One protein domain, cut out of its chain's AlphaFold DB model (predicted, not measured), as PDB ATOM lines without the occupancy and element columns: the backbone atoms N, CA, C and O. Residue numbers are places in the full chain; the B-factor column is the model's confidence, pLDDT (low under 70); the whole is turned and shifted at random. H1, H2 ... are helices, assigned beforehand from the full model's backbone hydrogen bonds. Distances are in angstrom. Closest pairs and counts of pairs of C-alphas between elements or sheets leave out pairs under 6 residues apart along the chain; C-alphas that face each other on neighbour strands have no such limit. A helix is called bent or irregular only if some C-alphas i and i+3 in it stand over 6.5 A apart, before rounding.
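AT A GLANCE: This is residues 97 to 191 of the 306 residues of the protein "Ras-GAP domain-containing protein" of Thecamonas trahens ATCC 50062 (UniProt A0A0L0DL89). A long helix, H1, has H3 folded back side by side with its later part, and kinked H4 crosses one side of this pair; H1's residues 97 to 103 stick out. The 95 printed residues, all helix in class, hold H1, H2, H3 and H4 in that order, with no named strand. The whole is only just loose, close to compact, with a radius of gyration of the C-alphas of 15.4 A, and spans 52 by 34 by 18 A.

IN THESE COORDINATES: H1, residues 97 to 125, starts at C-alpha (114.870, -9.627, 10.106) and measures 39.8 A. H2 is residues 127 to 130, 5.4 A. H3 is residues 139 to 156, 25.7 A. H4, residues 163 to 190, measures 33.5 A and ends at C-alpha (108.917, -6.681, 26.243). H1 is irregular, only just, with C-alphas 118 and 121 6.7 A apart; H4 is irregular, with C-alphas 164 and 167 8.9 A apart.

HOW THE PARTS SIT: H1, with residues 112 to 125 alone, touches H3, opposite ways at a shallow tilt of 1 degrees; the closest C-alphas, of Val 121 and Gly 149, are 5.0 A apart. H4 has a kink of 77 degrees near residue 170. Its residues 171 to 182 alone touch H3, closest at the C-alphas of Leu 155 and Ile 175, 5.1 A; its residues 183 to 190 alone touch H1, closest at those of Gly 112 and Phe 186, 4.8 A. H2 is close to H1 but not clearly touching, with the C-alphas of Cys 123 and Tyr 130 closest at 6.4 A, and apart from H4. Every O i to N i+4 pair is within hydrogen-bond range in H3, 23 of 25 in H1 and 14 of 24 in H4; H2 is too short for one.

THE WHOLE: The farthest C-alphas, of Arg 97 and Thr 138, are 51.7 A apart. The printed part has no cut and no long link; residue 97 alone is under pLDDT 70.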
ATOM      1  N   ARG A  97     114.778  -8.743   8.933       67.38
ATOM      2  CA  ARG A  97     114.870  -9.627  10.106       67.38
ATOM      3  C   ARG A  97     115.974  -9.185  11.062       67.38
ATOM      4  O   ARG A  97     115.719  -9.063  12.249       67.38
ATOM      5  N   LEU A  98     117.162  -8.865  10.546       70.25
ATOM      6  CA  LEU A  98     118.273  -8.386  11.374       70.25
ATOM      7  C   LEU A  98     117.973  -7.029  12.033       70.25
ATOM      8  O   LEU A  98     118.292  -6.823  13.204       70.25
ATOM      9  N   LEU A  99     117.347  -6.103  11.300       72.50
ATOM     10  CA  LEU A  99     116.923  -4.803  11.829       72.50
ATOM     11  C   LEU A  99     115.823  -4.953  12.885       72.50
ATOM     12  O   LEU A  99     115.875  -4.273  13.909       72.50
ATOM     13  N   GLU A 100     114.848  -5.829  12.654       75.31
ATOM     14  CA  GLU A 100     113.758  -6.144  13.582       75.31
ATOM     15  C   GLU A 100     114.300  -6.798  14.855       75.31
ATOM     16  O   GLU A 100     113.989  -6.317  15.942       75.31
ATOM     17  N   GLU A 101     115.178  -7.799  14.741       74.44
ATOM     18  CA  GLU A 101     115.845  -8.454  15.875       74.44
ATOM     19  C   GLU A 101     116.644  -7.448  16.714       74.44
ATOM     20  O   GLU A 101     116.476  -7.371  17.934       74.44
ATOM     21  N   HIS A 102     117.470  -6.617  16.070       76.06
ATOM     22  CA  HIS A 102     118.252  -5.605  16.776       76.06
ATOM     23  C   HIS A 102     117.352  -4.550  17.437       76.06
ATOM     24  O   HIS A 102     117.576  -4.161  18.583       76.06
ATOM     25  N   THR A 103     116.303  -4.100  16.748       74.94
ATOM     26  CA  THR A 103     115.342  -3.130  17.292       74.94
ATOM     27  C   THR A 103     114.567  -3.718  18.468       74.94
ATOM     28  O   THR A 103     114.389  -3.044  19.481       74.94
ATOM     29  N   GLN A 104     114.151  -4.980  18.383       75.69
ATOM     30  CA  GLN A 104     113.475  -5.687  19.467       75.69
ATOM     31  C   GLN A 104     114.380  -5.802  20.696       75.69
ATOM     32  O   GLN A 104     113.943  -5.482  21.801       75.69
ATOM     33  N   GLN A 105     115.652  -6.154  20.509       76.69
ATOM     34  CA  GLN A 105     116.623  -6.211  21.599       76.69
ATOM     35  C   GLN A 105     116.821  -4.838  22.264       76.69
ATOM     36  O   GLN A 105     116.839  -4.740  23.494       76.69
ATOM     37  N   GLN A 106     116.925  -3.763  21.477       79.50
ATOM     38  CA  GLN A 106     117.024  -2.396  22.004       79.50
ATOM     39  C   GLN A 106     115.759  -1.986  22.766       79.50
ATOM     40  O   GLN A 106     115.849  -1.413  23.854       79.50
ATOM     41  N   ASN A 107     114.580  -2.328  22.244       80.56
ATOM     42  CA  ASN A 107     113.304  -2.064  22.904       80.56
ATOM     43  C   ASN A 107     113.192  -2.817  24.233       80.56
ATOM     44  O   ASN A 107     112.790  -2.222  25.232       80.56
ATOM     45  N   ALA A 108     113.596  -4.087  24.273       81.31
ATOM     46  CA  ALA A 108     113.615  -4.887  25.493       81.31
ATOM     47  C   ALA A 108     114.490  -4.240  26.571       81.31
ATOM     48  O   ALA A 108     114.046  -4.045  27.705       81.31
ATOM     49  N   ILE A 109     115.703  -3.824  26.203       83.56
ATOM     50  CA  ILE A 109     116.627  -3.132  27.110       83.56
ATOM     51  C   ILE A 109     116.043  -1.799  27.585       83.56
ATOM     52  O   ILE A 109     116.125  -1.487  28.773       83.56
ATOM     53  N   ALA A 110     115.421  -1.021  26.697       83.06
ATOM     54  CA  ALA A 110     114.823   0.262  27.050       83.06
ATOM     55  C   ALA A 110     113.648   0.105  28.031       83.06
ATOM     56  O   ALA A 110     113.593   0.798  29.050       83.06
ATOM     57  N   VAL A 111     112.732  -0.828  27.757       84.06
ATOM     58  CA  VAL A 111     111.567  -1.112  28.611       84.06
ATOM     59  C   VAL A 111     112.014  -1.681  29.956       84.06
ATOM     60  O   VAL A 111     111.588  -1.193  31.004       84.06
ATOM     61  N   GLY A 112     112.912  -2.665  29.942       84.31
ATOM     62  CA  GLY A 112     113.459  -3.281  31.145       84.31
ATOM     63  C   GLY A 112     114.241  -2.297  32.016       84.31
ATOM     64  O   GLY A 112     113.996  -2.193  33.219       84.31
ATOM     65  N   GLY A 113     115.117  -1.497  31.408       85.25
ATOM     66  CA  GLY A 113     115.867  -0.450  32.097       85.25
ATOM     67  C   GLY A 113     114.957   0.615  32.712       85.25
ATOM     68  O   GLY A 113     115.152   1.003  33.866       85.25
ATOM     69  N   PHE A 114     113.915   1.044  31.992       86.06
ATOM     70  CA  PHE A 114     112.902   1.966  32.512       86.06
ATOM     71  C   PHE A 114     112.133   1.366  33.694       86.06
ATOM     72  O   PHE A 114     111.941   2.049  34.704       86.06
ATOM     73  N   PHE A 115     111.729   0.097  33.593       87.25
ATOM     74  CA  PHE A 115     111.023  -0.611  34.656       87.25
ATOM     75  C   PHE A 115     111.848  -0.658  35.951       87.25
ATOM     76  O   PHE A 115     111.354  -0.301  37.026       87.25
ATOM     77  N   PHE A 116     113.129  -1.018  35.850       87.25
ATOM     78  CA  PHE A 116     114.022  -1.054  37.005       87.25
ATOM     79  C   PHE A 116     114.277   0.338  37.584       87.25
ATOM     80  O   PHE A 116     114.134   0.520  38.791       87.25
ATOM     81  N   LEU A 117     114.579   1.328  36.743       88.06
ATOM     82  CA  LEU A 117     114.932   2.672  37.197       88.06
ATOM     83  C   LEU A 117     113.766   3.418  37.856       88.06
ATOM     84  O   LEU A 117     113.977   4.129  38.837       88.06
ATOM     85  N   ARG A 118     112.547   3.303  37.317       86.44
ATOM     86  CA  ARG A 118     111.398   4.099  37.781       86.44
ATOM     87  C   ARG A 118     110.450   3.375  38.722       86.44
ATOM     88  O   ARG A 118     109.746   4.051  39.464       86.44
ATOM     89  N   PHE A 119     110.425   2.047  38.705       84.75
ATOM     90  CA  PHE A 119     109.519   1.288  39.563       84.75
ATOM     91  C   PHE A 119     110.303   0.449  40.551       84.75
ATOM     92  O   PHE A 119     110.172   0.650  41.753       84.75
ATOM     93  N   MET A 120     111.170  -0.447  40.078       86.12
ATOM     94  CA  MET A 120     111.734  -1.446  40.982       86.12
ATOM     95  C   MET A 120     112.752  -0.894  41.977       86.12
ATOM     96  O   MET A 120     112.632  -1.128  43.178       86.12
ATOM     97  N   VAL A 121     113.711  -0.097  41.517       87.62
ATOM     98  CA  VAL A 121     114.708   0.530  42.393       87.62
ATOM     99  C   VAL A 121     114.049   1.505  43.386       87.62
ATOM    100  O   VAL A 121     114.359   1.415  44.576       87.62
ATOM    101  N   PRO A 122     113.100   2.379  42.995       86.06
ATOM    102  CA  PRO A 122     112.346   3.194  43.952       86.06
ATOM    103  C   PRO A 122     111.576   2.374  44.995       86.06
ATOM    104  O   PRO A 122     111.677   2.678  46.183       86.06
ATOM    105  N   CYS A 123     110.902   1.292  44.591       84.75
ATOM    106  CA  CYS A 123     110.197   0.405  45.523       84.75
ATOM    107  C   CYS A 123     111.135  -0.247  46.550       84.75
ATOM    108  O   CYS A 123     110.762  -0.405  47.708       84.75
ATOM    109  N   ILE A 124     112.358  -0.608  46.149       83.69
ATOM    110  CA  ILE A 124     113.352  -1.217  47.048       83.69
ATOM    111  C   ILE A 124     113.988  -0.174  47.969       83.69
ATOM    112  O   ILE A 124     114.234  -0.450  49.140       83.69
ATOM    113  N   THR A 125     114.286   1.018  47.453       86.06
ATOM    114  CA  THR A 125     115.013   2.056  48.204       86.06
ATOM    115  C   THR A 125     114.134   2.858  49.165       86.06
ATOM    116  O   THR A 125     114.645   3.362  50.170       86.06
ATOM    117  N   ALA A 126     112.834   2.953  48.883       84.19
ATOM    118  CA  ALA A 126     111.842   3.624  49.718       84.19
ATOM    119  C   ALA A 126     110.551   2.788  49.823       84.19
ATOM    120  O   ALA A 126     109.500   3.212  49.336       84.19
ATOM    121  N   PRO A 127     110.602   1.595  50.443       81.56
ATOM    122  CA  PRO A 127     109.453   0.691  50.512       81.56
ATOM    123  C   PRO A 127     108.248   1.300  51.245       81.56
ATOM    124  O   PRO A 127     107.104   0.957  50.945       81.56
ATOM    125  N   GLU A 128     108.479   2.227  52.175       82.12
ATOM    126  CA  GLU A 128     107.433   2.925  52.923       82.12
ATOM    127  C   GLU A 128     106.538   3.794  52.030       82.12
ATOM    128  O   GLU A 128     105.326   3.828  52.230       82.12
ATOM    129  N   SER A 129     107.102   4.432  50.998       80.31
ATOM    130  CA  SER A 129     106.359   5.304  50.078       80.31
ATOM    131  C   SER A 129     105.377   4.525  49.205       80.31
ATOM    132  O   SER A 129     104.427   5.096  48.675       80.31
ATOM    133  N   TYR A 130     105.603   3.219  49.068       80.69
ATOM    134  CA  TYR A 130     104.767   2.294  48.306       80.69
ATOM    135  C   TYR A 130     103.923   1.386  49.213       80.69
ATOM    136  O   TYR A 130     103.276   0.465  48.721       80.69
ATOM    137  N   GLY A 131     103.928   1.618  50.533       76.06
ATOM    138  CA  GLY A 131     103.155   0.830  51.495       76.06
ATOM    139  C   GLY A 131     103.608  -0.629  51.633       76.06
ATOM    140  O   GLY A 131     102.832  -1.464  52.092       76.06
ATOM    141  N   LEU A 132     104.845  -0.957  51.240       76.75
ATOM    142  CA  LEU A 132     105.382  -2.324  51.302       76.75
ATOM    143  C   LEU A 132     105.783  -2.740  52.724       76.75
ATOM    144  O   LEU A 132     105.844  -3.929  53.030       76.75
ATOM    145  N   VAL A 133     106.055  -1.767  53.595       78.44
ATOM    146  CA  VAL A 133     106.445  -1.983  54.993       78.44
ATOM    147  C   VAL A 133     105.520  -1.214  55.928       78.44
ATOM    148  O   VAL A 133     105.118  -0.090  55.637       78.44
ATOM    149  N   LYS A 134     105.171  -1.836  57.061       71.31
ATOM    150  CA  LYS A 134     104.336  -1.220  58.107       71.31
ATOM    151  C   LYS A 134     105.134  -0.298  59.031       71.31
ATOM    152  O   LYS A 134     104.567   0.623  59.605       71.31
ATOM    153  N   GLU A 135     106.431  -0.558  59.169       79.12
ATOM    154  CA  GLU A 135     107.351   0.199  60.014       79.12
ATOM    155  C   GLU A 135     108.430   0.855  59.151       79.12
ATOM    156  O   GLU A 135     108.892   0.282  58.162       79.12
ATOM    157  N   LEU A 136     108.814   2.079  59.517       84.00
ATOM    158  CA  LEU A 136     109.828   2.847  58.801       84.00
ATOM    159  C   LEU A 136     111.210   2.200  58.984       84.00
ATOM    160  O   LEU A 136     111.623   1.993  60.128       84.00
ATOM    161  N   PRO A 137     111.961   1.934  57.898       83.50
ATOM    162  CA  PRO A 137     113.287   1.343  58.009       83.50
ATOM    163  C   PRO A 137     114.248   2.294  58.725       83.50
ATOM    164  O   PRO A 137     114.267   3.508  58.474       83.50
ATOM    165  N   THR A 138     115.087   1.733  59.592       88.44
ATOM    166  CA  THR A 138     116.113   2.481  60.323       88.44
ATOM    167  C   THR A 138     117.128   3.114  59.357       88.44
ATOM    168  O   THR A 138     117.299   2.657  58.220       88.44
ATOM    169  N   PRO A 139     117.889   4.144  59.782       86.25
ATOM    170  CA  PRO A 139     118.897   4.774  58.927       86.25
ATOM    171  C   PRO A 139     119.951   3.800  58.377       86.25
ATOM    172  O   PRO A 139     120.512   4.032  57.305       86.25
ATOM    173  N   THR A 140     120.237   2.717  59.103       86.75
ATOM    174  CA  THR A 140     121.173   1.670  58.673       86.75
ATOM    175  C   THR A 140     120.551   0.776  57.603       86.75
ATOM    176  O   THR A 140     121.174   0.555  56.565       86.75
ATOM    177  N   GLU A 141     119.315   0.321  57.800       84.31
ATOM    178  CA  GLU A 141     118.589  -0.502  56.822       84.31
ATOM    179  C   GLU A 141     118.350   0.261  55.522       84.31
ATOM    180  O   GLU A 141     118.602  -0.266  54.441       84.31
ATOM    181  N   ARG A 142     117.993   1.546  55.608       87.50
ATOM    182  CA  ARG A 142     117.845   2.410  54.432       87.50
ATOM    183  C   ARG A 142     119.126   2.495  53.608       87.50
ATOM    184  O   ARG A 142     119.074   2.422  52.384       87.50
ATOM    185  N   LYS A 143     120.291   2.611  54.255       85.94
ATOM    186  CA  LYS A 143     121.586   2.611  53.550       85.94
ATOM    187  C   LYS A 143     121.839   1.288  52.825       85.94
ATOM    188  O   LYS A 143     122.359   1.315  51.712       85.94
ATOM    189  N   LEU A 144     121.465   0.157  53.426       87.56
ATOM    190  CA  LEU A 144     121.583  -1.163  52.800       87.56
ATOM    191  C   LEU A 144     120.628  -1.311  51.609       87.56
ATOM    192  O   LEU A 144     121.055  -1.753  50.546       87.56
ATOM    193  N   LEU A 145     119.377  -0.869  51.742       87.00
ATOM    194  CA  LEU A 145     118.390  -0.878  50.658       87.00
ATOM    195  C   LEU A 145     118.833  -0.019  49.467       87.00
ATOM    196  O   LEU A 145     118.752  -0.455  48.320       87.00
ATOM    197  N   VAL A 146     119.394   1.166  49.728       87.69
ATOM    198  CA  VAL A 146     120.009   2.015  48.693       87.69
ATOM    199  C   VAL A 146     121.172   1.302  48.003       87.69
ATOM    200  O   VAL A 146     121.343   1.434  46.791       87.69
ATOM    201  N   LEU A 147     121.957   0.521  48.747       86.81
ATOM    202  CA  LEU A 147     123.047  -0.267  48.182       86.81
ATOM    203  C   LEU A 147     122.557  -1.330  47.209       86.81
ATOM    204  O   LEU A 147     123.072  -1.436  46.098       86.81
ATOM    205  N   ILE A 148     121.540  -2.079  47.626       87.19
ATOM    206  CA  ILE A 148     120.901  -3.109  46.810       87.19
ATOM    207  C   ILE A 148     120.314  -2.469  45.551       87.19
ATOM    208  O   ILE A 148     120.573  -2.945  44.446       87.19
ATOM    209  N   GLY A 149     119.617  -1.338  45.696       88.81
ATOM    210  CA  GLY A 149     119.094  -0.566  44.571       88.81
ATOM    211  C   GLY A 149     120.179  -0.168  43.569       88.81
ATOM    212  O   GLY A 149     119.995  -0.345  42.368       88.81
ATOM    213  N   LYS A 150     121.348   0.289  44.042       89.06
ATOM    214  CA  LYS A 150     122.491   0.611  43.170       89.06
ATOM    215  C   LYS A 150     123.032  -0.603  42.417       89.06
ATOM    216  O   LYS A 150     123.312  -0.484  41.228       89.06
ATOM    217  N   VAL A 151     123.195  -1.746  43.084       88.62
ATOM    218  CA  VAL A 151     123.683  -2.979  42.440       88.62
ATOM    219  C   VAL A 151     122.702  -3.436  41.361       88.62
ATOM    220  O   VAL A 151     123.120  -3.704  40.238       88.62
ATOM    221  N   LEU A 152     121.400  -3.448  41.662       88.31
ATOM    222  CA  LEU A 152     120.360  -3.818  40.699       88.31
ATOM    223  C   LEU A 152     120.276  -2.839  39.524       88.31
ATOM    224  O   LEU A 152     120.105  -3.272  38.389       88.31
ATOM    225  N   GLN A 153     120.450  -1.541  39.774       88.25
ATOM    226  CA  GLN A 153     120.487  -0.525  38.722       88.25
ATOM    227  C   GLN A 153     121.700  -0.685  37.798       88.25
ATOM    228  O   GLN A 153     121.612  -0.467  36.590       88.25
ATOM    229  N   ASN A 154     122.851  -1.043  38.358       89.00
ATOM    230  CA  ASN A 154     124.056  -1.303  37.580       89.00
ATOM    231  C   ASN A 154     123.933  -2.604  36.777       89.00
ATOM    232  O   ASN A 154     124.299  -2.619  35.602       89.00
ATOM    233  N   LEU A 155     123.317  -3.641  37.352       88.62
ATOM    234  CA  LEU A 155     122.960  -4.868  36.639       88.62
ATOM    235  C   LEU A 155     121.988  -4.594  35.479       88.62
ATOM    236  O   LEU A 155     122.233  -5.050  34.365       88.62
ATOM    237  N   SER A 156     120.933  -3.797  35.695       87.44
ATOM    238  CA  SER A 156     119.973  -3.439  34.638       87.44
ATOM    239  C   SER A 156     120.619  -2.637  33.505       87.44
ATOM    240  O   SER A 156     120.229  -2.767  32.351       87.44
ATOM    241  N   ASN A 157     121.617  -1.813  33.834       86.25
ATOM    242  CA  ASN A 157     122.342  -0.974  32.879       86.25
ATOM    243  C   ASN A 157     123.578  -1.663  32.283       86.25
ATOM    244  O   ASN A 157     124.332  -1.004  31.569       86.25
ATOM    245  N   LYS A 158     123.814  -2.947  32.597       84.81
ATOM    246  CA  LYS A 158     124.999  -3.716  32.171       84.81
ATOM    247  C   LYS A 158     126.315  -2.985  32.456       84.81
ATOM    248  O   LYS A 158     127.213  -2.923  31.619       84.81
ATOM    249  N   LYS A 159     126.401  -2.361  33.629       86.75
ATOM    250  CA  LYS A 159     127.526  -1.513  34.014       86.75
ATOM    251  C   LYS A 159     128.167  -2.013  35.295       86.75
ATOM    252  O   LYS A 159     127.509  -2.142  36.319       86.75
ATOM    253  N   GLU A 160     129.476  -2.193  35.252       87.06
ATOM    254  CA  GLU A 160     130.271  -2.540  36.423       87.06
ATOM    255  C   GLU A 160     130.613  -1.321  37.291       87.06
ATOM    256  O   GLU A 160     130.664  -0.169  36.837       87.06
ATOM    257  N   PHE A 161     130.898  -1.580  38.564       87.69
ATOM    258  CA  PHE A 161     131.452  -0.577  39.459       87.69
ATOM    259  C   PHE A 161     132.915  -0.299  39.100       87.69
ATOM    260  O   PHE A 161     133.711  -1.213  38.903       87.69
ATOM    261  N   GLY A 162     133.277   0.985  39.035       85.81
ATOM    262  CA  GLY A 162     134.650   1.427  38.785       85.81
ATOM    263  C   GLY A 162     135.407   1.810  40.061       85.81
ATOM    264  O   GLY A 162     134.864   1.816  41.167       85.81
ATOM    265  N   ASN A 163     136.651   2.268  39.901       76.62
ATOM    266  CA  ASN A 163     137.555   2.649  41.002       76.62
ATOM    267  C   ASN A 163     137.040   3.766  41.932       76.62
ATOM    268  O   ASN A 163     137.612   3.979  43.002       76.62
ATOM    269  N   LYS A 164     135.972   4.477  41.550       73.25
ATOM    270  CA  LYS A 164     135.296   5.474  42.397       73.25
ATOM    271  C   LYS A 164     134.481   4.829  43.527       73.25
ATOM    272  O   LYS A 164     134.312   5.443  44.574       73.25
ATOM    273  N   GLU A 165     134.031   3.586  43.356       79.25
ATOM    274  CA  GLU A 165     133.201   2.853  44.317       79.25
ATOM    275  C   GLU A 165     133.898   1.551  44.751       79.25
ATOM    276  O   GLU A 165     133.332   0.467  44.662       79.25
ATOM    277  N   LYS A 166     135.139   1.650  45.266       76.69
ATOM    278  CA  LYS A 166     135.978   0.487  45.644       76.69
ATOM    279  C   LYS A 166     135.277  -0.555  46.526       76.69
ATOM    280  O   LYS A 166     135.543  -1.741  46.392       76.69
ATOM    281  N   LYS A 167     134.374  -0.121  47.412       78.81
ATOM    282  CA  LYS A 167     133.607  -1.013  48.302       78.81
ATOM    283  C   LYS A 167     132.548  -1.854  47.571       78.81
ATOM    284  O   LYS A 167     132.054  -2.808  48.154       78.81
ATOM    285  N   MET A 168     132.199  -1.505  46.330       82.12
ATOM    286  CA  MET A 168     131.210  -2.219  45.512       82.12
ATOM    287  C   MET A 168     131.834  -3.153  44.477       82.12
ATOM    288  O   MET A 168     131.102  -3.902  43.843       82.12
ATOM    289  N   LEU A 169     133.161  -3.130  44.300       86.31
ATOM    290  CA  LEU A 169     133.839  -3.939  43.277       86.31
ATOM    291  C   LEU A 169     133.562  -5.439  43.436       86.31
ATOM    292  O   LEU A 169     133.437  -6.146  42.445       86.31
ATOM    293  N   GLN A 170     133.369  -5.903  44.673       86.31
ATOM    294  CA  GLN A 170     132.983  -7.285  44.983       86.31
ATOM    295  C   GLN A 170     131.639  -7.719  44.367       86.31
ATOM    296  O   GLN A 170     131.348  -8.908  44.310       86.31
ATOM    297  N   PHE A 171     130.798  -6.775  43.931       86.19
ATOM    298  CA  PHE A 171     129.520  -7.067  43.283       86.19
ATOM    299  C   PHE A 171     129.625  -7.128  41.753       86.19
ATOM    300  O   PHE A 171     128.637  -7.470  41.109       86.19
ATOM    301  N   ASN A 172     130.789  -6.838  41.155       88.81
ATOM    302  CA  ASN A 172     130.968  -6.956  39.704       88.81
ATOM    303  C   ASN A 172     130.802  -8.410  39.242       88.81
ATOM    304  O   ASN A 172     130.096  -8.649  38.269       88.81
ATOM    305  N   ASP A 173     131.317  -9.383  40.002       89.75
ATOM    306  CA  ASP A 173     131.124 -10.812  39.711       89.75
ATOM    307  C   ASP A 173     129.634 -11.191  39.689       89.75
ATOM    308  O   ASP A 173     129.173 -11.955  38.836       89.75
ATOM    309  N   PHE A 174     128.845 -10.610  40.600       89.19
ATOM    310  CA  PHE A 174     127.393 -10.778  40.616       89.19
ATOM    311  C   PHE A 174     126.732 -10.132  39.391       89.19
ATOM    312  O   PHE A 174     125.844 -10.735  38.791       89.19
ATOM    313  N   ILE A 175     127.171  -8.937  38.987       88.38
ATOM    314  CA  ILE A 175     126.635  -8.245  37.808       88.38
ATOM    315  C   ILE A 175     126.890  -9.065  36.538       88.38
ATOM    316  O   ILE A 175     125.954  -9.335  35.788       88.38
ATOM    317  N   VAL A 176     128.128  -9.515  36.331       88.62
ATOM    318  CA  VAL A 176     128.529 -10.272  35.136       88.62
ATOM    319  C   VAL A 176     127.823 -11.629  35.079       88.62
ATOM    320  O   VAL A 176     127.297 -12.016  34.037       88.62
ATOM    321  N   SER A 177     127.740 -12.347  36.203       90.81
ATOM    322  CA  SER A 177     127.078 -13.661  36.245       90.81
ATOM    323  C   SER A 177     125.569 -13.601  35.982       90.81
ATOM    324  O   SER A 177     125.010 -14.564  35.457       90.81
ATOM    325  N   ASN A 178     124.907 -12.484  36.301       88.88
ATOM    326  CA  ASN A 178     123.455 -12.334  36.161       88.88
ATOM    327  C   ASN A 178     123.030 -11.515  34.934       88.88
ATOM    328  O   ASN A 178     121.831 -11.347  34.705       88.88
ATOM    329  N   GLU A 179     123.967 -11.036  34.112       85.38
ATOM    330  CA  GLU A 179     123.654 -10.215  32.937       85.38
ATOM    331  C   GLU A 179     122.707 -10.937  31.962       85.38
ATOM    332  O   GLU A 179     121.736 -10.351  31.480       85.38
ATOM    333  N   ARG A 180     122.951 -12.231  31.711       86.44
ATOM    334  CA  ARG A 180     122.107 -13.054  30.825       86.44
ATOM    335  C   ARG A 180     120.689 -13.201  31.366       86.44
ATOM    336  O   ARG A 180     119.733 -13.006  30.627       86.44
ATOM    337  N   VAL A 181     120.562 -13.466  32.666       87.88
ATOM    338  CA  VAL A 181     119.263 -13.590  33.343       87.88
ATOM    339  C   VAL A 181     118.485 -12.275  33.257       87.88
ATOM    340  O   VAL A 181     117.283 -12.282  32.997       87.88
ATOM    341  N   MET A 182     119.167 -11.139  33.425       87.38
ATOM    342  CA  MET A 182     118.552  -9.818  33.285       87.38
ATOM    343  C   MET A 182     118.096  -9.548  31.842       87.38
ATOM    344  O   MET A 182     117.001  -9.035  31.631       87.38
ATOM    345  N   ALA A 183     118.894  -9.937  30.844       84.81
ATOM    346  CA  ALA A 183     118.519  -9.809  29.437       84.81
ATOM    347  C   ALA A 183     117.293 -10.670  29.081       84.81
ATOM    348  O   ALA A 183     116.374 -10.176  28.433       84.81
ATOM    349  N   GLU A 184     117.229 -11.916  29.561       86.12
ATOM    350  CA  GLU A 184     116.053 -12.784  29.394       86.12
ATOM    351  C   GLU A 184     114.807 -12.216  30.084       86.12
ATOM    352  O   GLU A 184     113.693 -12.344  29.576       86.12
ATOM    353  N   LEU A 185     114.972 -11.584  31.249       86.31
ATOM    354  CA  LEU A 185     113.872 -10.911  31.936       86.31
ATOM    355  C   LEU A 185     113.340  -9.735  31.109       86.31
ATOM    356  O   LEU A 185     112.129  -9.568  30.998       86.31
ATOM    357  N   PHE A 186     114.224  -8.929  30.525       86.88
ATOM    358  CA  PHE A 186     113.834  -7.804  29.675       86.88
ATOM    359  C   PHE A 186     113.116  -8.266  28.413       86.88
ATOM    360  O   PHE A 186     112.091  -7.687  28.050       86.88
ATOM    361  N   ASP A 187     113.593  -9.348  27.800       84.12
ATOM    362  CA  ASP A 187     112.929  -9.960  26.656       84.12
ATOM    363  C   ASP A 187     111.511 -10.422  27.031       84.12
ATOM    364  O   ASP A 187     110.541 -10.008  26.398       84.12
ATOM    365  N   LYS A 188     111.347 -11.127  28.160       83.00
ATOM    366  CA  LYS A 188     110.031 -11.530  28.698       83.00
ATOM    367  C   LYS A 188     109.102 -10.359  29.027       83.00
ATOM    368  O   LYS A 188     107.896 -10.480  28.864       83.00
ATOM    369  N   LEU A 189     109.635  -9.241  29.522       81.00
ATOM    370  CA  LEU A 189     108.837  -8.049  29.838       81.00
ATOM    371  C   LEU A 189     108.395  -7.291  28.580       81.00
ATOM    372  O   LEU A 189     107.363  -6.623  28.597       81.00
ATOM    373  N   SER A 190     109.187  -7.365  27.511       78.94
ATOM    374  CA  SER A 190     108.917  -6.681  26.243       78.94
ATOM    375  C   SER A 190     108.120  -7.521  25.247       78.94
ATOM    376  O   SER A 190     107.479  -6.973  24.349       78.94
ATOM    377  N   THR A 191     108.118  -8.841  25.421       74.38
ATOM    378  CA  THR A 191     107.313  -9.766  24.633       74.38
ATOM    379  C   THR A 191     105.915  -9.838  25.227       74.38
ATOM    380  O   THR A 191     105.667 -10.408  26.286       74.38
TER     381      THR A 191